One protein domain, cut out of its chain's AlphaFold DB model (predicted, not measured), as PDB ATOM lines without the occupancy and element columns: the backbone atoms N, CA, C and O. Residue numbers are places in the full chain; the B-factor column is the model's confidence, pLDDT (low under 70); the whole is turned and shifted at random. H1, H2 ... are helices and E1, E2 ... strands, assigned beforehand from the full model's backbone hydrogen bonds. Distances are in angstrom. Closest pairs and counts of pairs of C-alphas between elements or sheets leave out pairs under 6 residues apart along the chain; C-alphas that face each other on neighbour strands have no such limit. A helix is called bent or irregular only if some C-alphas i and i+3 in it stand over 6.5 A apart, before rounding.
ATOM      1  N   SER A 242      -9.364 -56.196   9.106       73.06
ATOM      2  CA  SER A 242      -8.508 -55.195   9.746       73.06
ATOM      3  C   SER A 242      -8.172 -54.051   8.796       73.06
ATOM      4  O   SER A 242      -8.138 -54.219   7.573       73.06
ATOM      5  N   ARG A 243      -7.862 -52.878   9.361       72.00
ATOM      6  CA  ARG A 243      -7.530 -51.685   8.562       72.00
ATOM      7  C   ARG A 243      -6.331 -51.916   7.641       72.00
ATOM      8  O   ARG A 243      -6.283 -51.362   6.551       72.00
ATOM      9  N   SER A 244      -5.403 -52.781   8.049       68.19
ATOM     10  CA  SER A 244      -4.228 -53.142   7.249       68.19
ATOM     11  C   SER A 244      -4.570 -53.709   5.865       68.19
ATOM     12  O   SER A 244      -3.807 -53.504   4.926       68.19
ATOM     13  N   TYR A 245      -5.735 -54.348   5.710       67.56
ATOM     14  CA  TYR A 245      -6.202 -54.868   4.423       67.56
ATOM     15  C   TYR A 245      -6.578 -53.749   3.438       67.56
ATOM     16  O   TYR A 245      -6.549 -53.939   2.227       67.56
ATOM     17  N   LEU A 246      -6.905 -52.560   3.947       68.12
ATOM     18  CA  LEU A 246      -7.268 -51.394   3.138       68.12
ATOM     19  C   LEU A 246      -6.052 -50.623   2.635       68.12
ATOM     20  O   LEU A 246      -6.208 -49.745   1.796       68.12
ATOM     21  N   ASN A 247      -4.847 -50.943   3.114       64.94
ATOM     22  CA  ASN A 247      -3.620 -50.287   2.656       64.94
ATOM     23  C   ASN A 247      -3.341 -50.537   1.160       64.94
ATOM     24  O   ASN A 247      -2.501 -49.854   0.586       64.94
ATOM     25  N   GLY A 248      -4.023 -51.509   0.540       63.56
ATOM     26  CA  GLY A 248      -3.989 -51.746  -0.905       63.56
ATOM     27  C   GLY A 248      -4.999 -50.924  -1.720       63.56
ATOM     28  O   GLY A 248      -5.016 -51.052  -2.940       63.56
ATOM     29  N   LEU A 249      -5.855 -50.112  -1.087       68.12
ATOM     30  CA  LEU A 249      -6.778 -49.219  -1.795       68.12
ATOM     31  C   LEU A 249      -6.053 -47.961  -2.302       68.12
ATOM     32  O   LEU A 249      -5.084 -47.532  -1.669       68.12
ATOM     33  N   PRO A 250      -6.532 -47.323  -3.391       67.19
ATOM     34  CA  PRO A 250      -5.970 -46.060  -3.867       67.19
ATOM     35  C   PRO A 250      -5.895 -45.018  -2.744       67.19
ATOM     36  O   PRO A 250      -6.890 -44.785  -2.048       67.19
ATOM     37  N   LYS A 251      -4.724 -44.378  -2.582       69.56
ATOM     38  CA  LYS A 251      -4.464 -43.382  -1.521       69.56
ATOM     39  C   LYS A 251      -5.514 -42.282  -1.462       69.56
ATOM     40  O   LYS A 251      -5.821 -41.817  -0.372       69.56
ATOM     41  N   PHE A 252      -6.109 -41.910  -2.594       69.19
ATOM     42  CA  PHE A 252      -7.207 -40.952  -2.630       69.19
ATOM     43  C   PHE A 252      -8.339 -41.280  -1.634       69.19
ATOM     44  O   PHE A 252      -8.815 -40.379  -0.956       69.19
ATOM     45  N   PHE A 253      -8.723 -42.550  -1.446       64.31
ATOM     46  CA  PHE A 253      -9.751 -42.917  -0.452       64.31
ATOM     47  C   PHE A 253      -9.273 -42.791   0.994       64.31
ATOM     48  O   PHE A 253     -10.083 -42.664   1.911       64.31
ATOM     49  N   LEU A 254      -7.959 -42.862   1.196       66.44
ATOM     50  CA  LEU A 254      -7.332 -42.684   2.496       66.44
ATOM     51  C   LEU A 254      -7.138 -41.193   2.827       66.44
ATOM     52  O   LEU A 254      -7.166 -40.864   4.009       66.44
ATOM     53  N   GLU A 255      -6.980 -40.320   1.819       61.62
ATOM     54  CA  GLU A 255      -6.584 -38.901   1.955       61.62
ATOM     55  C   GLU A 255      -7.664 -37.853   1.618       61.62
ATOM     56  O   GLU A 255      -7.721 -36.817   2.275       61.62
ATOM     57  N   ASP A 256      -8.563 -38.082   0.646       52.41
ATOM     58  CA  ASP A 256      -9.748 -37.214   0.413       52.41
ATOM     59  C   ASP A 256     -10.837 -37.402   1.485       52.41
ATOM     60  O   ASP A 256     -11.909 -36.797   1.525       52.41
ATOM     61  N   SER A 257     -10.462 -38.193   2.473       46.16
ATOM     62  CA  SER A 257     -10.901 -38.191   3.839       46.16
ATOM     63  C   SER A 257     -10.893 -36.821   4.523       46.16
ATOM     64  O   SER A 257     -11.170 -36.784   5.700       46.16
ATOM     65  N   SER A 258     -10.760 -35.664   3.875       40.03
ATOM     66  CA  SER A 258     -11.113 -34.387   4.526       40.03
ATOM     67  C   SER A 258     -12.598 -34.324   4.973       40.03
ATOM     68  O   SER A 258     -12.944 -33.576   5.891       40.03
ATOM     69  N   HIS A 259     -13.462 -35.198   4.435       41.12
ATOM     70  CA  HIS A 259     -14.798 -35.523   4.974       41.12
ATOM     71  C   HIS A 259     -14.821 -36.653   6.035       41.12
ATOM     72  O   HIS A 259     -15.820 -36.829   6.725       41.12
ATOM     73  N   LEU A 260     -13.740 -37.419   6.179       40.38
ATOM     74  CA  LEU A 260     -13.548 -38.545   7.110       40.38
ATOM     75  C   LEU A 260     -12.612 -38.200   8.305       40.38
ATOM     76  O   LEU A 260     -12.643 -38.894   9.315       40.38
ATOM     77  N   GLU A 261     -11.786 -37.153   8.202       37.69
ATOM     78  CA  GLU A 261     -10.715 -36.721   9.117       37.69
ATOM     79  C   GLU A 261     -11.131 -35.499   9.943       37.69
ATOM     80  O   GLU A 261     -10.680 -35.345  11.078       37.69
ATOM     81  N   ASN A 262     -12.043 -34.661   9.432       41.22
ATOM     82  CA  ASN A 262     -12.611 -33.552  10.208       41.22
ATOM     83  C   ASN A 262     -13.516 -34.026  11.361       41.22
ATOM     84  O   ASN A 262     -13.813 -33.259  12.276       41.22
ATOM     85  N   GLU A 263     -13.874 -35.308  11.388       38.97
ATOM     86  CA  GLU A 263     -14.411 -35.976  12.566       38.97
ATOM     87  C   GLU A 263     -13.353 -36.947  13.095       38.97
ATOM     88  O   GLU A 263     -13.241 -38.094  12.673       38.97
ATOM     89  N   THR A 264     -12.553 -36.455  14.038       37.94
ATOM     90  CA  THR A 264     -11.453 -37.127  14.765       37.94
ATOM     91  C   THR A 264     -11.773 -38.483  15.438       37.94
ATOM     92  O   THR A 264     -11.010 -38.934  16.296       37.94
ATOM     93  N   LYS A 265     -12.872 -39.169  15.095       41.09
ATOM     94  CA  LYS A 265     -13.316 -40.416  15.732       41.09
ATOM     95  C   LYS A 265     -13.898 -41.507  14.830       41.09
ATOM     96  O   LYS A 265     -14.279 -42.529  15.391       41.09
ATOM     97  N   PHE A 266     -13.875 -41.415  13.499       42.66
ATOM     98  CA  PHE A 266     -14.473 -42.495  12.703       42.66
ATOM     99  C   PHE A 266     -13.705 -43.827  12.766       42.66
ATOM    100  O   PHE A 266     -12.731 -44.072  12.048       42.66
ATOM    101  N   PHE A 267     -14.225 -44.746  13.581       49.09
ATOM    102  CA  PHE A 267     -14.018 -46.184  13.446       49.09
ATOM    103  C   PHE A 267     -14.810 -46.664  12.226       49.09
ATOM    104  O   PHE A 267     -15.972 -47.060  12.339       49.09
ATOM    105  N   TYR A 268     -14.196 -46.637  11.042       56.38
ATOM    106  CA  TYR A 268     -14.730 -47.427   9.938       56.38
ATOM    107  C   TYR A 268     -14.652 -48.898  10.328       56.38
ATOM    108  O   TYR A 268     -13.596 -49.411  10.700       56.38
ATOM    109  N   SER A 269     -15.801 -49.563  10.291       66.81
ATOM    110  CA  SER A 269     -15.863 -51.005  10.482       66.81
ATOM    111  C   SER A 269     -15.923 -51.647   9.100       66.81
ATOM    112  O   SER A 269     -16.788 -51.317   8.285       66.81
ATOM    113  N   HIS A 270     -14.939 -52.497   8.815       78.19
ATOM    114  CA  HIS A 270     -14.775 -53.142   7.518       78.19
ATOM    115  C   HIS A 270     -15.239 -54.579   7.653       78.19
ATOM    116  O   HIS A 270     -14.773 -55.307   8.528       78.19
ATOM    117  N   TRP A 271     -16.176 -54.968   6.805       78.94
ATOM    118  CA  TRP A 271     -16.902 -56.213   6.962       78.94
ATOM    119  C   TRP A 271     -16.903 -56.985   5.654       78.94
ATOM    120  O   TRP A 271     -17.485 -56.544   4.671       78.94
ATOM    121  N   TYR A 272     -16.271 -58.146   5.640       79.81
ATOM    122  CA  TYR A 272     -16.330 -59.097   4.549       79.81
ATOM    123  C   TYR A 272     -17.656 -59.876   4.584       79.81
ATOM    124  O   TYR A 272     -17.990 -60.514   5.589       79.81
ATOM    125  N   VAL A 273     -18.411 -59.809   3.485       84.44
ATOM    126  CA  VAL A 273     -19.713 -60.451   3.259       84.44
ATOM    127  C   VAL A 273     -19.809 -60.866   1.789       84.44
ATOM    128  O   VAL A 273     -19.770 -60.005   0.918       84.44
ATOM    129  N   ASN A 274     -19.989 -62.161   1.501       81.56
ATOM    130  CA  ASN A 274     -20.215 -62.693   0.142       81.56
ATOM    131  C   ASN A 274     -19.214 -62.167  -0.914       81.56
ATOM    132  O   ASN A 274     -19.635 -61.586  -1.912       81.56
ATOM    133  N   ASP A 275     -17.907 -62.318  -0.670       78.62
ATOM    134  CA  ASP A 275     -16.819 -61.800  -1.529       78.62
ATOM    135  C   ASP A 275     -16.751 -60.274  -1.674       78.62
ATOM    136  O   ASP A 275     -16.042 -59.747  -2.532       78.62
ATOM    137  N   LYS A 276     -17.448 -59.539  -0.804       83.38
ATOM    138  CA  LYS A 276     -17.424 -58.078  -0.773       83.38
ATOM    139  C   LYS A 276     -16.918 -57.568   0.561       83.38
ATOM    140  O   LYS A 276     -17.263 -58.126   1.595       83.38
ATOM    141  N   ILE A 277     -16.157 -56.480   0.564       82.88
ATOM    142  CA  ILE A 277     -15.788 -55.758   1.785       82.88
ATOM    143  C   ILE A 277     -16.647 -54.501   1.874       82.88
ATOM    144  O   ILE A 277     -16.541 -53.591   1.059       82.88
ATOM    145  N   LEU A 278     -17.506 -54.454   2.883       86.00
ATOM    146  CA  LEU A 278     -18.349 -53.317   3.212       86.00
ATOM    147  C   LEU A 278     -17.584 -52.395   4.157       86.00
ATOM    148  O   LEU A 278     -17.249 -52.790   5.274       86.00
ATOM    149  N   ILE A 279     -17.344 -51.161   3.737       82.06
ATOM    150  CA  ILE A 279     -16.783 -50.107   4.581       82.06
ATOM    151  C   ILE A 279     -17.952 -49.287   5.108       82.06
ATOM    152  O   ILE A 279     -18.645 -48.618   4.337       82.06
ATOM    153  N   LYS A 280     -18.207 -49.369   6.415       80.31
ATOM    154  CA  LYS A 280     -19.342 -48.708   7.073       80.31
ATOM    155  C   LYS A 280     -18.861 -47.579   7.977       80.31
ATOM    156  O   LYS A 280     -17.873 -47.760   8.685       80.31
ATOM    157  N   ASN A 281     -19.581 -46.457   7.993       75.81
ATOM    158  CA  ASN A 281     -19.340 -45.381   8.965       75.81
ATOM    159  C   ASN A 281     -19.837 -45.758  10.380       75.81
ATOM    160  O   ASN A 281     -20.394 -46.841  10.580       75.81
ATOM    161  N   GLU A 282     -19.681 -44.858  11.360       71.00
ATOM    162  CA  GLU A 282     -20.126 -45.070  12.755       71.00
ATOM    163  C   GLU A 282     -21.612 -45.441  12.872       71.00
ATOM    164  O   GLU A 282     -21.990 -46.286  13.684       71.00
ATOM    165  N   ASN A 283     -22.454 -44.883  11.998       77.25
ATOM    166  CA  ASN A 283     -23.890 -45.166  11.945       77.25
ATOM    167  C   ASN A 283     -24.220 -46.520  11.291       77.25
ATOM    168  O   ASN A 283     -25.387 -46.814  11.031       77.25
ATOM    169  N   LYS A 284     -23.208 -47.350  10.999       74.31
ATOM    170  CA  LYS A 284     -23.313 -48.635  10.288       74.31
ATOM    171  C   LYS A 284     -23.894 -48.517   8.877       74.31
ATOM    172  O   LYS A 284     -24.285 -49.528   8.291       74.31
ATOM    173  N   THR A 285     -23.933 -47.311   8.310       80.19
ATOM    174  CA  THR A 285     -24.323 -47.119   6.913       80.19
ATOM    175  C   THR A 285     -23.130 -47.451   6.029       80.19
ATOM    176  O   THR A 285     -22.012 -47.000   6.280       80.19
ATOM    177  N   VAL A 286     -23.358 -48.295   5.024       81.94
ATOM    178  CA  VAL A 286     -22.334 -48.654   4.042       81.94
ATOM    179  C   VAL A 286     -21.968 -47.397   3.259       81.94
ATOM    180  O   VAL A 286     -22.851 -46.679   2.797       81.94
ATOM    181  N   LYS A 287     -20.675 -47.119   3.138       82.31
ATOM    182  CA  LYS A 287     -20.127 -46.017   2.344       82.31
ATOM    183  C   LYS A 287     -19.436 -46.532   1.095       82.31
ATOM    184  O   LYS A 287     -19.693 -46.013   0.011       82.31
ATOM    185  N   LEU A 288     -18.645 -47.593   1.243       82.25
ATOM    186  CA  LEU A 288     -17.979 -48.265   0.132       82.25
ATOM    187  C   LEU A 288     -18.280 -49.766   0.163       82.25
ATOM    188  O   LEU A 288     -18.398 -50.364   1.235       82.25
ATOM    189  N   VAL A 289     -18.378 -50.375  -1.014       86.00
ATOM    190  CA  VAL A 289     -18.472 -51.825  -1.200       86.00
ATOM    191  C   VAL A 289     -17.380 -52.244  -2.167       86.00
ATOM    192  O   VAL A 289     -17.464 -51.950  -3.352       86.00
ATOM    193  N   ILE A 290     -16.358 -52.927  -1.671       82.12
ATOM    194  CA  ILE A 290     -15.276 -53.464  -2.496       82.12
ATOM    195  C   ILE A 290     -15.699 -54.856  -2.949       82.12
ATOM    196  O   ILE A 290     -15.800 -55.758  -2.124       82.12
ATOM    197  N   ASP A 291     -15.966 -55.028  -4.234       81.81
ATOM    198  CA  ASP A 291     -16.219 -56.318  -4.862       81.81
ATOM    199  C   ASP A 291     -14.880 -56.972  -5.223       81.81
ATOM    200  O   ASP A 291     -14.200 -56.544  -6.157       81.81
ATOM    201  N   LEU A 292     -14.475 -57.991  -4.461       75.25
ATOM    202  CA  LEU A 292     -13.172 -58.638  -4.644       75.25
ATOM    203  C   LEU A 292     -13.118 -59.510  -5.903       75.25
ATOM    204  O   LEU A 292     -12.030 -59.745  -6.420       75.25
ATOM    205  N   ASN A 293     -14.267 -59.972  -6.405       75.94
ATOM    206  CA  ASN A 293     -14.325 -60.810  -7.602       75.94
ATOM    207  C   ASN A 293     -14.092 -59.979  -8.866       75.94
ATOM    208  O   ASN A 293     -13.405 -60.426  -9.780       75.94
ATOM    209  N   ASN A 294     -14.647 -58.766  -8.897       73.06
ATOM    210  CA  ASN A 294     -14.520 -57.854 -10.034       73.06
ATOM    211  C   ASN A 294     -13.397 -56.818  -9.863       73.06
ATOM    212  O   ASN A 294     -13.094 -56.094 -10.808       73.06
ATOM    213  N   ASN A 295     -12.782 -56.743  -8.676       71.25
ATOM    214  CA  ASN A 295     -11.835 -55.693  -8.289       71.25
ATOM    215  C   ASN A 295     -12.416 -54.271  -8.475       71.25
ATOM    216  O   ASN A 295     -11.723 -53.339  -8.883       71.25
ATOM    217  N   GLU A 296     -13.714 -54.114  -8.197       79.44
ATOM    218  CA  GLU A 296     -14.460 -52.857  -8.325       79.44
ATOM    219  C   GLU A 296     -14.822 -52.326  -6.929       79.44
ATOM    220  O   GLU A 296     -15.157 -53.087  -6.023       79.44
ATOM    221  N   ILE A 297     -14.792 -51.010  -6.734       81.38
ATOM    222  CA  ILE A 297     -15.185 -50.358  -5.480       81.38
ATOM    223  C   ILE A 297     -16.440 -49.540  -5.747       81.38
ATOM    224  O   ILE A 297     -16.396 -48.503  -6.389       81.38
ATOM    225  N   TYR A 298     -17.589 -49.959  -5.250       82.88
ATOM    226  CA  TYR A 298     -18.797 -49.152  -5.325       82.88
ATOM    227  C   TYR A 298     -18.808 -48.094  -4.220       82.88
ATOM    228  O   TYR A 298     -18.646 -48.433  -3.048       82.88
ATOM    229  N   SER A 299     -19.020 -46.826  -4.577       82.06
ATOM    230  CA  SER A 299     -19.154 -45.733  -3.610       82.06
ATOM    231  C   SER A 299     -20.575 -45.198  -3.586       82.06
ATOM    232  O   SER A 299     -21.007 -44.560  -4.544       82.06
ATOM    233  N   ASN A 300     -21.250 -45.335  -2.443       76.56
ATOM    234  CA  ASN A 300     -22.603 -44.806  -2.248       76.56
ATOM    235  C   ASN A 300     -22.665 -43.283  -2.418       76.56
ATOM    236  O   ASN A 300     -23.632 -42.775  -2.968       76.56
ATOM    237  N   ASP A 301     -21.619 -42.562  -2.004       71.31
ATOM    238  CA  ASP A 301     -21.587 -41.094  -2.095       71.31
ATOM    239  C   ASP A 301     -21.462 -40.586  -3.543       71.31
ATOM    240  O   ASP A 301     -21.819 -39.449  -3.836       71.31
ATOM    241  N   HIS A 302     -20.995 -41.442  -4.456       69.62
ATOM    242  CA  HIS A 302     -20.817 -41.118  -5.873       69.62
ATOM    243  C   HIS A 302     -21.858 -41.805  -6.767       69.62
ATOM    244  O   HIS A 302     -21.897 -41.506  -7.958       69.62
ATOM    245  N   ASP A 303     -22.648 -42.732  -6.211       76.38
ATOM    246  CA  ASP A 303     -23.582 -43.621  -6.920       76.38
ATOM    247  C   ASP A 303     -22.950 -44.337  -8.136       76.38
ATOM    248  O   ASP A 303     -23.575 -44.551  -9.176       76.38
ATOM    249  N   LYS A 304     -21.652 -44.666  -8.039       79.25
ATOM    250  CA  LYS A 304     -20.845 -45.215  -9.143       79.25
ATOM    251  C   LYS A 304     -19.881 -46.295  -8.668       79.25
ATOM    252  O   LYS A 304     -19.408 -46.276  -7.526       79.25
ATOM    253  N   PHE A 305     -19.561 -47.217  -9.574       74.94
ATOM    254  CA  PHE A 305     -18.440 -48.136  -9.417       74.94
ATOM    255  C   PHE A 305     -17.139 -47.424  -9.763       74.94
ATOM    256  O   PHE A 305     -17.043 -46.724 -10.766       74.94
ATOM    257  N   LEU A 306     -16.137 -47.623  -8.927       74.00
ATOM    258  CA  LEU A 306     -14.794 -47.100  -9.064       74.00
ATOM    259  C   LEU A 306     -13.899 -48.272  -9.440       74.00
ATOM    260  O   LEU A 306     -13.837 -49.275  -8.729       74.00
ATOM    261  N   ILE A 307     -13.200 -48.135 -10.550       74.62
ATOM    262  CA  ILE A 307     -12.198 -49.089 -10.994       74.62
ATOM    263  C   ILE A 307     -10.841 -48.488 -10.609       74.62
ATOM    264  O   ILE A 307     -10.521 -47.388 -11.078       74.62
ATOM    265  N   PRO A 308     -10.052 -49.151  -9.740       69.19
ATOM    266  CA  PRO A 308      -8.700 -48.713  -9.419       69.19
ATOM    267  C   PRO A 308      -7.870 -48.565 -10.698       69.19
ATOM    268  O   PRO A 308      -7.781 -49.501 -11.494       69.19
ATOM    269  N   PHE A 309      -7.248 -47.403 -10.897       73.75
ATOM    270  CA  PHE A 309      -6.467 -47.101 -12.100       73.75
ATOM    271  C   PHE A 309      -5.060 -47.710 -12.021       73.75
ATOM    272  O   PHE A 309      -4.048 -47.019 -11.988       73.75
ATOM    273  N   THR A 310      -5.009 -49.037 -11.917       69.31
ATOM    274  CA  THR A 310      -3.778 -49.819 -11.738       69.31
ATOM    275  C   THR A 310      -3.305 -50.426 -13.057       69.31
ATOM    276  O   THR A 310      -4.119 -50.694 -13.943       69.31
ATOM    277  N   LYS A 311      -1.997 -50.710 -13.155       59.50
ATOM    278  CA  LYS A 311      -1.353 -51.396 -14.299       59.50
ATOM    279  C   LYS A 311      -2.004 -52.721 -14.695       59.50
ATOM    280  O   LYS A 311      -1.902 -53.127 -15.844       59.50
ATOM    281  N   ASP A 312      -2.635 -53.399 -13.742       61.47
ATOM    282  CA  ASP A 312      -3.260 -54.701 -13.977       61.47
ATOM    283  C   ASP A 312      -4.718 -54.558 -14.443       61.47
ATOM    284  O   ASP A 312      -5.208 -55.384 -15.210       61.47
ATOM    285  N   ALA A 313      -5.412 -53.494 -14.016       59.97
ATOM    286  CA  ALA A 313      -6.778 -53.182 -14.447       59.97
ATOM    287  C   ALA A 313      -6.818 -52.499 -15.824       59.97
ATOM    288  O   ALA A 313      -7.776 -52.662 -16.582       59.97
ATOM    289  N   PHE A 314      -5.765 -51.753 -16.158       60.03
ATOM    290  CA  PHE A 314      -5.570 -51.128 -17.456       60.03
ATOM    291  C   PHE A 314      -4.219 -51.577 -18.006       60.03
ATOM    292  O   PHE A 314      -3.186 -51.155 -17.498       60.03
ATOM    293  N   ASP A 315      -4.235 -52.419 -19.045       59.34
ATOM    294  CA  ASP A 315      -3.028 -52.870 -19.754       59.34
ATOM    295  C   ASP A 315      -2.079 -51.672 -19.995       59.34
ATOM    296  O   ASP A 315      -2.544 -50.645 -20.482       59.34
ATOM    297  N   PRO A 316      -0.772 -51.736 -19.681       57.28
ATOM    298  CA  PRO A 316       0.165 -50.638 -19.938       57.28
ATOM    299  C   PRO A 316       0.242 -50.206 -21.410       57.28
ATOM    300  O   PRO A 316       0.678 -49.090 -21.697       57.28
ATOM    301  N   SER A 317      -0.171 -51.076 -22.340       56.00
ATOM    302  CA  SER A 317      -0.352 -50.754 -23.760       56.00
ATOM    303  C   SER A 317      -1.630 -49.949 -24.050       56.00
ATOM    304  O   SER A 317      -1.798 -49.415 -25.149       56.00
ATOM    305  N   ASN A 318      -2.523 -49.814 -23.067       77.25
ATOM    306  CA  ASN A 318      -3.710 -48.979 -23.128       77.25
ATOM    307  C   ASN A 318      -3.314 -47.501 -23.096       77.25
ATOM    308  O   ASN A 318      -2.842 -46.964 -22.092       77.25
ATOM    309  N   VAL A 319      -3.602 -46.830 -24.208       79.56
ATOM    310  CA  VAL A 319      -3.355 -45.404 -24.435       79.56
ATOM    311  C   VAL A 319      -3.907 -44.528 -23.299       79.56
ATOM    312  O   VAL A 319      -3.263 -43.554 -22.921       79.56
ATOM    313  N   LEU A 320      -5.053 -44.882 -22.703       82.31
ATOM    314  CA  LEU A 320      -5.635 -44.143 -21.576       82.31
ATOM    315  C   LEU A 320      -4.717 -44.158 -20.357       82.31
ATOM    316  O   LEU A 320      -4.444 -43.113 -19.767       82.31
ATOM    317  N   TYR A 321      -4.224 -45.343 -19.999       84.81
ATOM    318  CA  TYR A 321      -3.356 -45.504 -18.848       84.81
ATOM    319  C   TYR A 321      -2.058 -44.724 -19.044       84.81
ATOM    320  O   TYR A 321      -1.689 -43.934 -18.176       84.81
ATOM    321  N   THR A 322      -1.415 -44.847 -20.210       83.69
ATOM    322  CA  THR A 322      -0.171 -44.122 -20.517       83.69
ATOM    323  C   THR A 322      -0.346 -42.602 -20.463       83.69
ATOM    324  O   THR A 322       0.557 -41.896 -20.016       83.69
ATOM    325  N   ILE A 323      -1.493 -42.078 -20.914       88.88
ATOM    326  CA  ILE A 323      -1.742 -40.634 -20.921       88.88
ATOM    327  C   ILE A 323      -1.979 -40.106 -19.502       88.88
ATOM    328  O   ILE A 323      -1.318 -39.150 -19.096       88.88
ATOM    329  N   PHE A 324      -2.894 -40.716 -18.745       90.88
ATOM    330  CA  PHE A 324      -3.286 -40.182 -17.439       90.88
ATOM    331  C   PHE A 324      -2.248 -40.456 -16.344       90.88
ATOM    332  O   PHE A 324      -1.975 -39.548 -15.565       90.88
ATOM    333  N   SER A 325      -1.590 -41.624 -16.329       87.31
ATOM    334  CA  SER A 325      -0.531 -41.941 -15.342       87.31
ATOM    335  C   SER A 325       0.729 -41.080 -15.492       87.31
ATOM    336  O   SER A 325       1.496 -40.907 -14.549       87.31
ATOM    337  N   ARG A 326       0.962 -40.508 -16.683       87.44
ATOM    338  CA  ARG A 326       2.020 -39.511 -16.899       87.44
ATOM    339  C   ARG A 326       1.643 -38.145 -16.336       87.44
ATOM    340  O   ARG A 326       2.534 -37.371 -15.996       87.44
ATOM    341  N   PHE A 327       0.355 -37.824 -16.321       90.81
ATOM    342  CA  PHE A 327      -0.159 -36.515 -15.935       90.81
ATOM    343  C   PHE A 327      -0.394 -36.398 -14.425       90.81
ATOM    344  O   PHE A 327      -0.166 -35.327 -13.874       90.81
ATOM    345  N   GLU A 328      -0.804 -37.483 -13.767       90.56
ATOM    346  CA  GLU A 328      -1.124 -37.531 -12.338       90.56
ATOM    347  C   GLU A 328      -0.720 -38.890 -11.733       90.56
ATOM    348  O   GLU A 328      -0.607 -39.888 -12.445       90.56
ATOM    349  N   ASP A 329      -0.490 -38.936 -10.419       87.88
ATOM    350  CA  ASP A 329      -0.197 -40.184  -9.704       87.88
ATOM    351  C   ASP A 329      -1.390 -41.156  -9.768       87.88
ATOM    352  O   ASP A 329      -2.529 -40.784  -9.485       87.88
ATOM    353  N   GLU A 330      -1.113 -42.421 -10.104       86.25
ATOM    354  CA  GLU A 330      -2.097 -43.498 -10.306       86.25
ATOM    355  C   GLU A 330      -3.079 -43.662  -9.135       86.25
ATOM    356  O   GLU A 330      -4.242 -44.008  -9.339       86.25
ATOM    357  N   ASN A 331      -2.646 -43.364  -7.907       83.00
ATOM    358  CA  ASN A 331      -3.488 -43.454  -6.714       83.00
ATOM    359  C   ASN A 331      -4.577 -42.374  -6.642       83.00
ATOM    360  O   ASN A 331      -5.467 -42.470  -5.792       83.00
ATOM    361  N   TYR A 332      -4.493 -41.355  -7.498       84.50
ATOM    362  CA  TYR A 332      -5.425 -40.231  -7.597       84.50
ATOM    363  C   TYR A 332      -6.053 -40.137  -8.989       84.50
ATOM    364  O   TYR A 332      -6.561 -39.082  -9.361       84.50
ATOM    365  N   ILE A 333      -6.045 -41.232  -9.751       87.12
ATOM    366  CA  ILE A 333      -6.814 -41.374 -10.987       87.12
ATOM    367  C   ILE A 333      -7.934 -42.373 -10.712       87.12
ATOM    368  O   ILE A 333      -7.696 -43.488 -10.250       87.12
ATOM    369  N   LEU A 334      -9.174 -41.979 -10.990       83.81
ATOM    370  CA  LEU A 334     -10.352 -42.807 -10.758       83.81
ATOM    371  C   LEU A 334     -11.076 -43.050 -12.073       83.81
ATOM    372  O   LEU A 334     -11.426 -42.104 -12.768       83.81
ATOM    373  N   ALA A 335     -11.362 -44.308 -12.396       85.69
ATOM    374  CA  ALA A 335     -12.278 -44.640 -13.480       85.69
ATOM    375  C   ALA A 335     -13.662 -44.951 -12.894       85.69
ATOM    376  O   ALA A 335     -13.833 -45.915 -12.155       85.69
ATOM    377  N   LEU A 336     -14.646 -44.112 -13.205       84.06
ATOM    378  CA  LEU A 336     -16.025 -44.216 -12.743       84.06
ATOM    379  C   LEU A 336     -16.877 -44.921 -13.797       84.06
ATOM    380  O   LEU A 336     -16.907 -44.510 -14.957       84.06
ATOM    381  N   LYS A 337     -17.622 -45.938 -13.378       82.56
ATOM    382  CA  LYS A 337     -18.565 -46.704 -14.195       82.56
ATOM    383  C   LYS A 337     -19.968 -46.571 -13.598       82.56
ATOM    384  O   LYS A 337     -20.152 -46.746 -12.391       82.56
ATOM    385  N   ASN A 338     -20.951 -46.230 -14.433       77.56
ATOM    386  CA  ASN A 338     -22.342 -46.089 -13.999       77.56
ATOM    387  C   ASN A 338     -22.951 -47.451 -13.620       77.56
ATOM    388  O   ASN A 338     -22.609 -48.497 -14.180       77.56
ATOM    389  N   ASN A 339     -23.848 -47.421 -12.636       62.81
ATOM    390  CA  ASN A 339     -24.535 -48.584 -12.092       62.81
ATOM    391  C   ASN A 339     -25.571 -49.120 -13.100       62.81
ATOM    392  O   ASN A 339     -26.569 -48.465 -13.365       62.81
ATOM    393  N   GLN A 340     -25.361 -50.339 -13.606       58.44
ATOM    394  CA  GLN A 340     -26.406 -51.200 -14.185       58.44
ATOM    395  C   GLN A 340     -27.205 -50.655 -15.392       58.44
ATOM    396  O   GLN A 340     -28.389 -50.366 -15.265       58.44
ATOM    397  N   GLN A 341     -26.604 -50.643 -16.585       52.72
ATOM    398  CA  GLN A 341     -27.170 -51.165 -17.848       52.72
ATOM    399  C   GLN A 341     -26.181 -50.885 -18.990       52.72
ATOM    400  O   GLN A 341     -25.485 -49.874 -18.991       52.72
ATOM    401  N   ASP A 342     -26.061 -51.843 -19.908       55.06
ATOM    402  CA  ASP A 342     -25.079 -51.869 -20.991       55.06
ATOM    403  C   ASP A 342     -24.944 -50.531 -21.744       55.06
ATOM    404  O   ASP A 342     -25.942 -49.939 -22.155       55.06
ATOM    405  N   SER A 343     -23.685 -50.141 -22.005       50.34
ATOM    406  CA  SER A 343     -23.184 -49.136 -22.973       50.34
ATOM    407  C   SER A 343     -22.814 -47.712 -22.520       50.34
ATOM    408  O   SER A 343     -22.295 -46.964 -23.350       50.34
ATOM    409  N   GLU A 344     -22.964 -47.317 -21.251       57.50
ATOM    410  CA  GLU A 344     -22.622 -45.937 -20.854       57.50
ATOM    411  C   GLU A 344     -21.134 -45.669 -20.562       57.50
ATOM    412  O   GLU A 344     -20.372 -46.530 -20.117       57.50
ATOM    413  N   ALA A 345     -20.748 -44.419 -20.842       60.38
ATOM    414  CA  ALA A 345     -19.394 -43.885 -20.801       60.38
ATOM    415  C   ALA A 345     -18.706 -44.075 -19.440       60.38
ATOM    416  O   ALA A 345     -19.216 -43.656 -18.401       60.38
ATOM    417  N   VAL A 346     -17.494 -44.632 -19.464       82.00
ATOM    418  CA  VAL A 346     -16.579 -44.595 -18.317       82.00
ATOM    419  C   VAL A 346     -16.077 -43.160 -18.162       82.00
ATOM    420  O   VAL A 346     -15.632 -42.559 -19.138       82.00
ATOM    421  N   ILE A 347     -16.142 -42.599 -16.958       88.50
ATOM    422  CA  ILE A 347     -15.613 -41.259 -16.664       88.50
ATOM    423  C   ILE A 347     -14.279 -41.412 -15.943       88.50
ATOM    424  O   ILE A 347     -14.231 -41.981 -14.861       88.50
ATOM    425  N   ILE A 348     -13.199 -40.884 -16.506       90.69
ATOM    426  CA  ILE A 348     -11.921 -40.736 -15.811       90.69
ATOM    427  C   ILE A 348     -11.965 -39.434 -15.017       90.69
ATOM    428  O   ILE A 348     -12.149 -38.360 -15.584       90.69
ATOM    429  N   TYR A 349     -11.800 -39.534 -13.706       89.31
ATOM    430  CA  TYR A 349     -11.800 -38.424 -12.770       89.31
ATOM    431  C   TYR A 349     -10.434 -38.296 -12.090       89.31
ATOM    432  O   TYR A 349      -9.895 -39.266 -11.560       89.31
ATOM    433  N   LEU A 350      -9.892 -37.082 -12.113       91.38
ATOM    434  CA  LEU A 350      -8.630 -36.668 -11.506       91.38
ATOM    435  C   LEU A 350      -8.948 -35.739 -10.325       91.38
ATOM    436  O   LEU A 350      -8.936 -34.516 -10.489       91.38
ATOM    437  N   PRO A 351      -9.289 -36.279  -9.145       85.00
ATOM    438  CA  PRO A 351      -9.813 -35.516  -8.016       85.00
ATOM    439  C   PRO A 351      -8.976 -34.316  -7.573       85.00
ATOM    440  O   PRO A 351      -9.531 -33.239  -7.373       85.00
ATOM    441  N   ARG A 352      -7.649 -34.452  -7.451       87.69
ATOM    442  CA  ARG A 352      -6.797 -33.341  -6.979       87.69
ATOM    443  C   ARG A 352      -6.725 -32.186  -7.970       87.69
ATOM    444  O   ARG A 352      -6.560 -31.035  -7.570       87.69
ATOM    445  N   LEU A 353      -6.856 -32.508  -9.252       90.12
ATOM    446  CA  LEU A 353      -6.892 -31.543 -10.342       90.12
ATOM    447  C   LEU A 353      -8.313 -31.048 -10.621       90.12
ATOM    448  O   LEU A 353      -8.473 -30.056 -11.323       90.12
ATOM    449  N   ASN A 354      -9.328 -31.712 -10.055       90.94
ATOM    450  CA  ASN A 354     -10.740 -31.519 -10.355       90.94
ATOM    451  C   ASN A 354     -11.007 -31.525 -11.872       90.94
ATOM    452  O   ASN A 354     -11.603 -30.593 -12.405       90.94
ATOM    453  N   LEU A 355     -10.505 -32.559 -12.561       93.88
ATOM    454  CA  LEU A 355     -10.688 -32.759 -14.002       93.88
ATOM    455  C   LEU A 355     -11.411 -34.077 -14.295       93.88
ATOM    456  O   LEU A 355     -11.095 -35.109 -13.703       93.88
ATOM    457  N   LYS A 356     -12.354 -34.057 -15.233       93.62
ATOM    458  CA  LYS A 356     -13.218 -35.169 -15.632       93.62
ATOM    459  C   LYS A 356     -13.212 -35.353 -17.142       93.62
ATOM    460  O   LYS A 356     -13.330 -34.402 -17.919       93.62
ATOM    461  N   PHE A 357     -13.117 -36.611 -17.552       93.69
ATOM    462  CA  PHE A 357     -13.092 -37.023 -18.946       93.69
ATOM    463  C   PHE A 357     -14.051 -38.190 -19.178       93.69
ATOM    464  O   PHE A 357     -13.845 -39.271 -18.639       93.69
ATOM    465  N   SER A 358     -15.078 -38.004 -20.002       91.56
ATOM    466  CA  SER A 358     -16.022 -39.063 -20.368       91.56
ATOM    467  C   SER A 358     -15.558 -39.814 -21.619       91.56
ATOM    468  O   SER A 358     -15.203 -39.219 -22.638       91.56
ATOM    469  N   ILE A 359     -15.553 -41.143 -21.559       88.81
ATOM    470  CA  ILE A 359     -15.145 -42.017 -22.663       88.81
ATOM    471  C   ILE A 359     -16.384 -42.419 -23.464       88.81
ATOM    472  O   ILE A 359     -17.194 -43.222 -23.010       88.81
ATOM    473  N   GLN A 360     -16.521 -41.885 -24.676       85.50
ATOM    474  CA  GLN A 360     -17.610 -42.183 -25.609       85.50
ATOM    475  C   GLN A 360     -17.038 -42.860 -26.864       85.50
ATOM    476  O   GLN A 360     -16.584 -42.205 -27.807       85.50
ATOM    477  N   GLY A 361     -17.024 -44.197 -26.875       83.25
ATOM    478  CA  GLY A 361     -16.365 -44.972 -27.929       83.25
ATOM    479  C   GLY A 361     -14.847 -44.750 -27.923       83.25
ATOM    480  O   GLY A 361     -14.194 -44.998 -26.916       83.25
ATOM    481  N   GLN A 362     -14.281 -44.272 -29.037       83.06
ATOM    482  CA  GLN A 362     -12.853 -43.908 -29.135       83.06
ATOM    483  C   GLN A 362     -12.564 -42.447 -28.741       83.06
ATOM    484  O   GLN A 362     -11.403 -42.047 -28.676       83.06
ATOM    485  N   LYS A 363     -13.599 -41.626 -28.516       87.94
ATOM    486  CA  LYS A 363     -13.441 -40.217 -28.138       87.94
ATOM    487  C   LYS A 363     -13.462 -40.078 -26.618       87.94
ATOM    488  O   LYS A 363     -14.314 -40.655 -25.952       87.94
ATOM    489  N   ILE A 364     -12.558 -39.264 -26.084       92.06
ATOM    490  CA  ILE A 364     -12.467 -38.958 -24.653       92.06
ATOM    491  C   ILE A 364     -12.795 -37.473 -24.501       92.06
ATOM    492  O   ILE A 364     -11.962 -36.632 -24.826       92.06
ATOM    493  N   LYS A 365     -14.018 -37.133 -24.097       93.06
ATOM    494  CA  LYS A 365     -14.488 -35.743 -23.999       93.06
ATOM    495  C   LYS A 365     -14.172 -35.168 -22.627       93.06
ATOM    496  O   LYS A 365     -14.378 -35.850 -21.632       93.06
ATOM    497  N   SER A 366     -13.696 -33.929 -22.561       94.25
ATOM    498  CA  SER A 366     -13.547 -33.229 -21.283       94.25
ATOM    499  C   SER A 366     -14.915 -32.734 -20.808       94.25
ATOM    500  O   SER A 366     -15.687 -32.202 -21.602       94.25
ATOM    501  N   GLU A 367     -15.232 -32.920 -19.526       93.06
ATOM    502  CA  GLU A 367     -16.447 -32.343 -18.931       93.06
ATOM    503  C   GLU A 367     -16.213 -30.904 -18.443       93.06
ATOM    504  O   GLU A 367     -17.138 -30.092 -18.470       93.06
ATOM    505  N   ASP A 368     -14.981 -30.572 -18.044       93.12
ATOM    506  CA  ASP A 368     -14.624 -29.246 -17.520       93.12
ATOM    507  C   ASP A 368     -14.332 -28.238 -18.635       93.12
ATOM    508  O   ASP A 368     -14.717 -27.071 -18.545       93.12
ATOM    509  N   PHE A 369     -13.710 -28.691 -19.728       92.19
ATOM    510  CA  PHE A 369     -13.526 -27.897 -20.938       92.19
ATOM    511  C   PHE A 369     -14.613 -28.266 -21.945       92.19
ATOM    512  O   PHE A 369     -14.431 -29.155 -22.780       92.19
TER     513      PHE A 369
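This is residues 242 to 369 of the 1149 residues of the protein "Hypothetical protein" of Rotaria sp. Silwood2 (UniProt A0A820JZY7). The domain is one long, strongly twisted antiparallel sheet of nine strands set side by side like the treads of a turning stair, with a few small helices loosely placed about it. H1 skims the sheet near E1, at one edge of it, H4 skims it further along near E7, and H2 and H3 are off the sheet. The printed part has 128 residues, with named elements in the order H1 H2 H3 E1 E2 E3 E4 E5 H4 E6 E7 E8 E9; the sheet's order is the same as that of its strands along the chain, E1 to E9. The class is mixed, helices and strands. The whole is compact, with a radius of gyration of the C-alphas of 15.2 A and spans of 42 by 31 by 23 A.

H1, residues 243 to 248, only grazes the sheet, with its residues 243 to 246; its closest C-alphas to E1, residues 269 to 273, are those of Arg 243 and His 270, 7.5 A apart. H2, residues 251 to 255, is not on the sheet and is only just apart from H1, at 8.5 A. H3, residues 258 to 261, is not on the sheet, and it and H2 meet only through their link. E1 to E5 form a meander, each strand the antiparallel neighbour of the one before. E1 and E2, residues 276 to 280, are a hairpin, with N 271 and O 278 within hydrogen-bond range at 2.9 A. E2 and E3, residues 286 to 291, are a hairpin, with N 277 and O 290 at 2.8 A. E3 and E4, residues 296 to 299, are a hairpin, with N 289 and O 298 at 2.8 A. E4 and E5, residues 304 to 308, are a hairpin at 137 degrees between their directions, with N 306 and O 297 at 2.7 A. H4, residues 319 to 327, follows and only grazes the sheet, with its residues 320 to 327. E6, residues 334 to 338, is the antiparallel neighbour of E5, with N 305 and O 337 at 2.9 A. A second meander runs from E6 to E9. E6 and E7, residues 346 to 350, are a hairpin, with N 336 and O 347 at 2.7 A; H4 and E7 are near each other. E7 and E8, residues 355 to 360, are a hairpin, with N 348 and O 357 at 2.8 A. E8 and E9, residues 363 to 366, are a hairpin, with N 358 and O 365 at 2.8 A. E1 and E9 are the edge strands. From edge to edge the strands' lines turn by 158 degrees. Every O i to N i+4 pair is within hydrogen-bond range in H2; H4 has 3 of 5, H1 has 0 of 2 but 2 of 3 O i to N i+3 pairs, and H3 is too short for an i+4 pair.

H1 begins at C-alpha 243, at (-7.530, -51.685, 8.562), and spans 10.1 A; it is irregular, but only just, with C-alphas 245 and 248 6.6 A apart. H2 spans 6.1 A and H3 5.2 A. E1 begins at C-alpha 269, at (-15.863, -51.005, 10.482). E1 to E5 span 12.5, 12.4, 13.2, 9.7 and 12.6 A. H4 spans 12.7 A. E6 to E9 span 12.8, 13.1, 16.5 and 9.8 A, and E9 ends at C-alpha 366, at (-13.547, -33.229, -21.283).

The two C-alphas farthest apart are those of Lys 265 and Gln 362, at 45.0 A. The printed part has no cut and no long link. The mean pLDDT of the printed part is 74.4; 43 residues are under 70, among them residues 244 to 269, 310 to 317 and 339 to 345.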